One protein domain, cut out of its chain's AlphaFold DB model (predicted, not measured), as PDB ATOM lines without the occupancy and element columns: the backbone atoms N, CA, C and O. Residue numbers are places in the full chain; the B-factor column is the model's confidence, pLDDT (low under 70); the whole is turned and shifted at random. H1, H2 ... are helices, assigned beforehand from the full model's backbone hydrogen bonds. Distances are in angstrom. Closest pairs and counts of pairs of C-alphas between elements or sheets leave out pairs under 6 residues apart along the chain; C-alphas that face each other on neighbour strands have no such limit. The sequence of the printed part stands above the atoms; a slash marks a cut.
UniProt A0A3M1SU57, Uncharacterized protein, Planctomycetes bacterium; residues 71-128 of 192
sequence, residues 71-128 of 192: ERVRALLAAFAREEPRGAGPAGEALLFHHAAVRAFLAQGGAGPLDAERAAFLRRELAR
ATOM      1  N   GLU A  71     -26.905  26.148 -21.223       92.19
ATOM      2  CA  GLU A  71     -26.350  25.272 -20.175       92.19
ATOM      3  C   GLU A  71     -25.871  23.929 -20.722       92.19
ATOM      4  O   GLU A  71     -24.817  23.422 -20.335       92.19
ATOM      5  N   ARG A  72     -26.609  23.363 -21.681       94.19
ATOM      6  CA  ARG A  72     -26.220  22.102 -22.300       94.19
ATOM      7  C   ARG A  72     -24.976  22.273 -23.167       94.19
ATOM      8  O   ARG A  72     -24.100  21.415 -23.111       94.19
ATOM      9  N   VAL A  73     -24.861  23.384 -23.900       94.56
ATOM     10  CA  VAL A  73     -23.639  23.720 -24.652       94.56
ATOM     11  C   VAL A  73     -22.442  23.848 -23.706       94.56
ATOM     12  O   VAL A  73     -21.412  23.225 -23.957       94.56
ATOM     13  N   ARG A  74     -22.576  24.566 -22.581       94.81
ATOM     14  CA  ARG A  74     -21.514  24.665 -21.560       94.81
ATOM     15  C   ARG A  74     -21.081  23.299 -21.034       94.81
ATOM     16  O   ARG A  74     -19.885  23.025 -20.961       94.81
ATOM     17  N   ALA A  75     -22.042  22.438 -20.698       94.56
ATOM     18  CA  ALA A  75     -21.759  21.093 -20.211       94.56
ATOM     19  C   ALA A  75     -21.002  20.251 -21.252       94.56
ATOM     20  O   ALA A  75     -20.041  19.565 -20.904       94.56
ATOM     21  N   LEU A  76     -21.390  20.338 -22.527       95.00
ATOM     22  CA  LEU A  76     -20.703  19.642 -23.616       95.00
ATOM     23  C   LEU A  76     -19.292  20.186 -23.851       95.00
ATOM     24  O   LEU A  76     -18.375  19.393 -24.013       95.00
ATOM     25  N   LEU A  77     -19.081  21.504 -23.799       95.00
ATOM     26  CA  LEU A  77     -17.738  22.090 -23.891       95.00
ATOM     27  C   LEU A  77     -16.836  21.620 -22.739       95.00
ATOM     28  O   LEU A  77     -15.673  21.292 -22.960       95.00
ATOM     29  N   ALA A  78     -17.367  21.534 -21.516       95.06
ATOM     30  CA  ALA A  78     -16.626  21.037 -20.357       95.06
ATOM     31  C   ALA A  78     -16.307  19.534 -20.439       95.06
ATOM     32  O   ALA A  78     -15.255  19.108 -19.961       95.06
ATOM     33  N   ALA A  79     -17.198  18.735 -21.030       95.00
ATOM     34  CA  ALA A  79     -16.947  17.323 -21.304       95.00
ATOM     35  C   ALA A  79     -15.906  17.160 -22.420       95.00
ATOM     36  O   ALA A  79     -14.913  16.459 -22.236       95.00
ATOM     37  N   PHE A  80     -16.063  17.899 -23.520       94.38
ATOM     38  CA  PHE A  80     -15.133  17.901 -24.645       94.38
ATOM     39  C   PHE A  80     -13.728  18.354 -24.237       94.38
ATOM     40  O   PHE A  80     -12.751  17.850 -24.773       94.38
ATOM     41  N   ALA A  81     -13.587  19.230 -23.233       93.69
ATOM     42  CA  ALA A  81     -12.294  19.618 -22.653       93.69
ATOM     43  C   ALA A  81     -11.506  18.452 -22.017       93.69
ATOM     44  O   ALA A  81     -10.318  18.598 -21.737       93.69
ATOM     45  N   ARG A  82     -12.148  17.303 -21.780       92.38
ATOM     46  CA  ARG A  82     -11.540  16.103 -21.181       92.38
ATOM     47  C   ARG A  82     -11.345  14.967 -22.183       92.38
ATOM     48  O   ARG A  82     -10.697  13.981 -21.851       92.38
ATOM     49  N   GLU A  83     -11.904  15.094 -23.384       90.44
ATOM     50  CA  GLU A  83     -11.790  14.094 -24.448       90.44
ATOM     51  C   GLU A  83     -10.448  14.216 -25.190       90.44
ATOM     52  O   GLU A  83      -9.653  15.124 -24.932       90.44
ATOM     53  N   GLU A  84     -10.162  13.294 -26.102       82.56
ATOM     54  CA  GLU A  84      -9.016  13.426 -27.003       82.56
ATOM     55  C   GLU A  84      -9.334  14.511 -28.059       82.56
ATOM     56  O   GLU A  84     -10.412  14.464 -28.652       82.56
ATOM     57  N   PRO A  85      -8.463  15.519 -28.282       68.06
ATOM     58  CA  PRO A  85      -8.808  16.723 -29.048       68.06
ATOM     59  C   PRO A  85      -9.258  16.488 -30.492       68.06
ATOM     60  O   PRO A  85      -9.939  17.349 -31.046       68.06
ATOM     61  N   ARG A  86      -8.834  15.381 -31.117       73.38
ATOM     62  CA  ARG A  86      -9.129  15.052 -32.521       73.38
ATOM     63  C   ARG A  86      -9.915  13.750 -32.672       73.38
ATOM     64  O   ARG A  86     -10.105  13.293 -33.796       73.38
ATOM     65  N   GLY A  87     -10.368  13.174 -31.564       64.25
ATOM     66  CA  GLY A  87     -11.104  11.920 -31.546       64.25
ATOM     67  C   GLY A  87     -12.608  12.121 -31.715       64.25
ATOM     68  O   GLY A  87     -13.154  13.177 -31.390       64.25
ATOM     69  N   ALA A  88     -13.293  11.066 -32.161       70.94
ATOM     70  CA  ALA A  88     -14.756  10.966 -32.203       70.94
ATOM     71  C   ALA A  88     -15.345  10.758 -30.789       70.94
ATOM     72  O   ALA A  88     -15.996   9.755 -30.491       70.94
ATOM     73  N   GLY A  89     -15.036  11.679 -29.876       88.31
ATOM     74  CA  GLY A  89     -15.560  11.677 -28.516       88.31
ATOM     75  C   GLY A  89     -17.043  12.074 -28.490       88.31
ATOM     76  O   GLY A  89     -17.443  12.960 -29.250       88.31
ATOM     77  N   PRO A  90     -17.886  11.468 -27.632       91.00
ATOM     78  CA  PRO A  90     -19.322  11.747 -27.610       91.00
ATOM     79  C   PRO A  90     -19.681  13.228 -27.434       91.00
ATOM     80  O   PRO A  90     -20.667  13.693 -28.012       91.00
ATOM     81  N   ALA A  91     -18.913  13.989 -26.644       92.62
ATOM     82  CA  ALA A  91     -19.173  15.413 -26.463       92.62
ATOM     83  C   ALA A  91     -18.796  16.223 -27.708       92.62
ATOM     84  O   ALA A  91     -19.566  17.099 -28.113       92.62
ATOM     85  N   GLY A  92     -17.657  15.914 -28.335       92.06
ATOM     86  CA  GLY A  92     -17.260  16.501 -29.617       92.06
ATOM     87  C   GLY A  92     -18.296  16.246 -30.716       92.06
ATOM     88  O   GLY A  92     -18.774  17.186 -31.348       92.06
ATOM     89  N   GLU A  93     -18.718  14.994 -30.876       91.56
ATOM     90  CA  GLU A  93     -19.745  14.572 -31.837       91.56
ATOM     91  C   GLU A  93     -21.065  15.333 -31.624       91.56
ATOM     92  O   GLU A  93     -21.626  15.901 -32.564       91.56
ATOM     93  N   ALA A  94     -21.527  15.448 -30.373       92.12
ATOM     94  CA  ALA A  94     -22.741  16.192 -30.044       92.12
ATOM     95  C   ALA A  94     -22.622  17.696 -30.354       92.12
ATOM     96  O   ALA A  94     -23.575  18.304 -30.851       92.12
ATOM     97  N   LEU A  95     -21.464  18.315 -30.091       92.88
ATOM     98  CA  LEU A  95     -21.223  19.720 -30.443       92.88
ATOM     99  C   LEU A  95     -21.294  19.939 -31.961       92.88
ATOM    100  O   LEU A  95     -21.864  20.935 -32.409       92.88
ATOM    101  N   LEU A  96     -20.756  19.008 -32.752       92.06
ATOM    102  CA  LEU A  96     -20.794  19.064 -34.215       92.06
ATOM    103  C   LEU A  96     -22.191  18.780 -34.775       92.06
ATOM    104  O   LEU A  96     -22.614  19.435 -35.726       92.06
ATOM    105  N   PHE A  97     -22.949  17.871 -34.165       90.62
ATOM    106  CA  PHE A  97     -24.340  17.620 -34.543       90.62
ATOM    107  C   PHE A  97     -25.232  18.853 -34.325       90.62
ATOM    108  O   PHE A  97     -26.105  19.156 -35.142       90.62
ATOM    109  N   HIS A  98     -24.985  19.613 -33.253       91.12
ATOM    110  CA  HIS A  98     -25.690  20.859 -32.933       91.12
ATOM    111  C   HIS A  98     -24.945  22.120 -33.416       91.12
ATOM    112  O   HIS A  98     -25.056  23.182 -32.793       91.12
ATOM    113  N   HIS A  99     -24.195  22.029 -34.523       90.81
ATOM    114  CA  HIS A  99     -23.253  23.063 -34.967       90.81
ATOM    115  C   HIS A  99     -23.832  24.491 -35.009       90.81
ATOM    116  O   HIS A  99     -23.166  25.417 -34.553       90.81
ATOM    117  N   ALA A 100     -25.060  24.699 -35.501       88.88
ATOM    118  CA  ALA A 100     -25.670  26.028 -35.592       88.88
ATOM    119  C   ALA A 100     -25.842  26.691 -34.210       88.88
ATOM    120  O   ALA A 100     -25.426  27.835 -34.006       88.88
ATOM    121  N   ALA A 101     -26.379  25.950 -33.234       90.38
ATOM    122  CA  ALA A 101     -26.561  26.433 -31.865       90.38
ATOM    123  C   ALA A 101     -25.213  26.687 -31.173       90.38
ATOM    124  O   ALA A 101     -25.034  27.698 -30.494       90.38
ATOM    125  N   VAL A 102     -24.237  25.799 -31.387       92.50
ATOM    126  CA  VAL A 102     -22.894  25.940 -30.813       92.50
ATOM    127  C   VAL A 102     -22.164  27.142 -31.415       92.50
ATOM    128  O   VAL A 102     -21.583  27.924 -30.669       92.50
ATOM    129  N   ARG A 103     -22.233  27.364 -32.734       92.50
ATOM    130  CA  ARG A 103     -21.669  28.561 -33.387       92.50
ATOM    131  C   ARG A 103     -22.245  29.845 -32.803       92.50
ATOM    132  O   ARG A 103     -21.480  30.749 -32.471       92.50
ATOM    133  N   ALA A 104     -23.569  29.909 -32.653       90.94
ATOM    134  CA  ALA A 104     -24.244  31.061 -32.062       90.94
ATOM    135  C   ALA A 104     -23.784  31.305 -30.615       90.94
ATOM    136  O   ALA A 104     -23.448  32.432 -30.258       90.94
ATOM    137  N   PHE A 105     -23.683  30.244 -29.809       93.12
ATOM    138  CA  PHE A 105     -23.183  30.329 -28.438       93.12
ATOM    139  C   PHE A 105     -21.730  30.829 -28.377       93.12
ATOM    140  O   PHE A 105     -21.415  31.751 -27.625       93.12
ATOM    141  N   LEU A 106     -20.840  30.263 -29.200       92.69
ATOM    142  CA  LEU A 106     -19.424  30.636 -29.239       92.69
ATOM    143  C   LEU A 106     -19.208  32.091 -29.671       92.69
ATOM    144  O   LEU A 106     -18.271  32.726 -29.188       92.69
ATOM    145  N   ALA A 107     -20.059  32.617 -30.556       90.62
ATOM    146  CA  ALA A 107     -20.015  34.014 -30.984       90.62
ATOM    147  C   ALA A 107     -20.391  34.996 -29.859       90.62
ATOM    148  O   ALA A 107     -19.929  36.133 -29.871       90.62
ATOM    149  N   GLN A 108     -21.198  34.560 -28.887       89.50
ATOM    150  CA  GLN A 108     -21.679  35.396 -27.781       89.50
ATOM    151  C   GLN A 108     -20.826  35.273 -26.510       89.50
ATOM    152  O   GLN A 108     -20.654  36.256 -25.797       89.50
ATOM    153  N   GLY A 109     -20.312  34.075 -26.205       79.44
ATOM    154  CA  GLY A 109     -19.688  33.768 -24.907       79.44
ATOM    155  C   GLY A 109     -18.287  33.155 -24.966       79.44
ATOM    156  O   GLY A 109     -17.717  32.839 -23.922       79.44
ATOM    157  N   GLY A 110     -17.716  32.969 -26.160       82.75
ATOM    158  CA  GLY A 110     -16.413  32.324 -26.329       82.75
ATOM    159  C   GLY A 110     -16.429  30.813 -26.059       82.75
ATOM    160  O   GLY A 110     -17.473  30.198 -25.861       82.75
ATOM    161  N   ALA A 111     -15.249  30.185 -26.089       84.06
ATOM    162  CA  ALA A 111     -15.093  28.723 -26.035       84.06
ATOM    163  C   ALA A 111     -15.110  28.119 -24.616       84.06
ATOM    164  O   ALA A 111     -14.927  26.911 -24.465       84.06
ATOM    165  N   GLY A 112     -15.341  28.937 -23.584       87.56
ATOM    166  CA  GLY A 112     -15.397  28.489 -22.193       87.56
ATOM    167  C   GLY A 112     -14.103  27.784 -21.746       87.56
ATOM    168  O   GLY A 112     -13.040  28.389 -21.856       87.56
ATOM    169  N   PRO A 113     -14.171  26.535 -21.238       89.44
ATOM    170  CA  PRO A 113     -13.039  25.836 -20.618       89.44
ATOM    171  C   PRO A 113     -12.044  25.219 -21.615       89.44
ATOM    172  O   PRO A 113     -11.112  24.540 -21.191       89.44
ATOM    173  N   LEU A 114     -12.255  25.378 -22.925       92.50
ATOM    174  CA  LEU A 114     -11.371  24.785 -23.925       92.50
ATOM    175  C   LEU A 114     -10.021  25.504 -23.968       92.50
ATOM    176  O   LEU A 114      -9.961  26.732 -24.046       92.50
ATOM    177  N   ASP A 115      -8.941  24.722 -24.006       92.19
ATOM    178  CA  ASP A 115      -7.627  25.233 -24.382       92.19
ATOM    179  C   ASP A 115      -7.623  25.762 -25.833       92.19
ATOM    180  O   ASP A 115      -8.557  25.552 -26.619       92.19
ATOM    181  N   ALA A 116      -6.559  26.481 -26.195       90.69
ATOM    182  CA  ALA A 116      -6.458  27.124 -27.501       90.69
ATOM    183  C   ALA A 116      -6.495  26.121 -28.668       90.69
ATOM    184  O   ALA A 116      -7.084  26.430 -29.708       90.69
ATOM    185  N   GLU A 117      -5.911  24.928 -28.510       91.00
ATOM    186  CA  GLU A 117      -5.878  23.914 -29.567       91.00
ATOM    187  C   GLU A 117      -7.276  23.343 -29.818       91.00
ATOM    188  O   GLU A 117      -7.744  23.348 -30.962       91.00
ATOM    189  N   ARG A 118      -7.977  22.923 -28.761       91.50
ATOM    190  CA  ARG A 118      -9.346  22.391 -28.836       91.50
ATOM    191  C   ARG A 118     -10.328  23.433 -29.337       91.50
ATOM    192  O   ARG A 118     -11.167  23.130 -30.182       91.50
ATOM    193  N   ALA A 119     -10.216  24.672 -28.860       92.62
ATOM    194  CA  ALA A 119     -11.064  25.759 -29.326       92.62
ATOM    195  C   ALA A 119     -10.826  26.054 -30.816       92.62
ATOM    196  O   ALA A 119     -11.776  26.310 -31.556       92.62
ATOM    197  N   ALA A 120      -9.573  26.008 -31.278       91.81
ATOM    198  CA  ALA A 120      -9.251  26.178 -32.691       91.81
ATOM    199  C   ALA A 120      -9.756  25.000 -33.538       91.81
ATOM    200  O   ALA A 120     -10.310  25.227 -34.611       91.81
ATOM    201  N   PHE A 121      -9.614  23.762 -33.057       92.56
ATOM    202  CA  PHE A 121     -10.171  22.572 -33.700       92.56
ATOM    203  C   PHE A 121     -11.687  22.673 -33.854       92.56
ATOM    204  O   PHE A 121     -12.184  22.649 -34.977       92.56
ATOM    205  N   LEU A 122     -12.406  22.898 -32.754       92.94
ATOM    206  CA  LEU A 122     -13.860  22.984 -32.768       92.94
ATOM    207  C   LEU A 122     -14.344  24.095 -33.709       92.94
ATOM    208  O   LEU A 122     -15.254  23.873 -34.499       92.94
ATOM    209  N   ARG A 123     -13.712  25.276 -33.691       93.25
ATOM    210  CA  ARG A 123     -14.068  26.371 -34.609       93.25
ATOM    211  C   ARG A 123     -13.849  26.010 -36.076       93.25
ATOM    212  O   ARG A 123     -14.702  26.341 -36.893       93.25
ATOM    213  N   ARG A 124     -12.740  25.341 -36.416       93.44
ATOM    214  CA  ARG A 124     -12.487  24.879 -37.791       93.44
ATOM    215  C   ARG A 124     -13.549  23.888 -38.244       93.44
ATOM    216  O   ARG A 124     -14.045  24.004 -39.357       93.44
ATOM    217  N   GLU A 125     -13.914  22.946 -37.382       92.81
ATOM    218  CA  GLU A 125     -14.920  21.945 -37.717       92.81
ATOM    219  C   GLU A 125     -16.316  22.555 -37.840       92.81
ATOM    220  O   GLU A 125     -17.013  22.276 -38.811       92.81
ATOM    221  N   LEU A 126     -16.703  23.448 -36.930       92.25
ATOM    222  CA  LEU A 126     -17.978  24.167 -37.000       92.25
ATOM    223  C   LEU A 126     -18.073  25.123 -38.197       92.25
ATOM    224  O   LEU A 126     -19.175  25.460 -38.620       92.25
ATOM    225  N   ALA A 127     -16.941  25.581 -38.737       92.88
ATOM    226  CA  ALA A 127     -16.911  26.408 -39.940       92.88
ATOM    227  C   ALA A 127     -17.184  25.609 -41.227       92.88
ATOM    228  O   ALA A 127     -17.433  26.216 -42.264       92.88
ATOM    229  N   ARG A 128     -17.150  24.269 -41.180       92.44
ATOM    230  CA  ARG A 128     -17.525  23.429 -42.321       92.44
ATOM    231  C   ARG A 128     -19.042  23.426 -42.465       92.44
ATOM    232  O   ARG A 128     -19.750  22.876 -41.629       92.44
TER     233      ARG A 128
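This is residues 71 to 128 of the 192 residues of an uncharacterized protein of Planctomycetes bacterium (UniProt A0A3M1SU57). Three short helices, H3, H4 and H2, spread like the legs of a tripod from one corner where the end of H2, the beginning of H3 and the end of H4 come together, and H1 crosses the wide side, with its last residue by the first turn of H2 and Val 73 by Val 102 of H3. The result is a small rounded cluster of helices that stand at large angles to each other, not side by side. The printed part has 58 residues with four named helices, in the order H1, H2, H3, H4, and no named strand; the class is all helix. It is compact, with a radius of gyration of the C-alphas of 9.8 A, and spans 25 by 22 by 19 A.

The longest helices by residues are H3 and H4, with 11 residues each. H3 holds residues 99 to 109, 15.1 A from first to last C-alpha, and begins with C-alpha 99 at (-23.253, 23.063, -34.967). H4 holds residues 116 to 126, 15.2 A long, and ends with C-alpha 126 at (-17.978, 24.167, -37.000). H2 holds residues 90 to 97, 10.4 A long. H1 holds residues 71 to 80, 14.1 A long, and begins with C-alpha 71 at (-26.350, 25.272, -20.175).

H3 and H4 are close but not clearly touching, with the C-alphas of His 99 and Leu 126 the closest at 5.8 A, and run opposite ways at a steep tilt of 43 degrees. H2 and H4 only just touch, with 3 pairs of C-alphas within 8 A; the closest are those of Leu 96 and Leu 126, 6.5 A apart. They run the same way at a steep tilt of 42 degrees. H3 is about perpendicular to H2, at 82 degrees, and close but not clearly touching, with the closest C-alphas those of Leu 95 and Val 102, 6.5 A apart. H1 and H2 touch, with the closest C-alphas those of Phe 80 and Ala 91, 5.1 A apart, and run opposite ways at a steep tilt of 55 degrees. H1 is also about perpendicular to H3, at 82 degrees, and close but not clearly touching; the C-alphas of Val 73 and Val 102 are the closest, at 6.6 A. H1 and H4 are near each other. In H1, H2, H3 and H4 every O i to N i+4 pair is within hydrogen-bond range.

The two C-alphas farthest apart are those of Gly 87 and Gln 108, at 26.0 A. The printed part has no cut. The link from H2 to H3 is tight, with 1 residue; the links from H1 to H2 and from H3 to H4 are short, with 9 and 6 residues. The mean pLDDT of the printed part is 89.9, and Pro 85 and Gly 87, in the link from H1 to H2, are under 70.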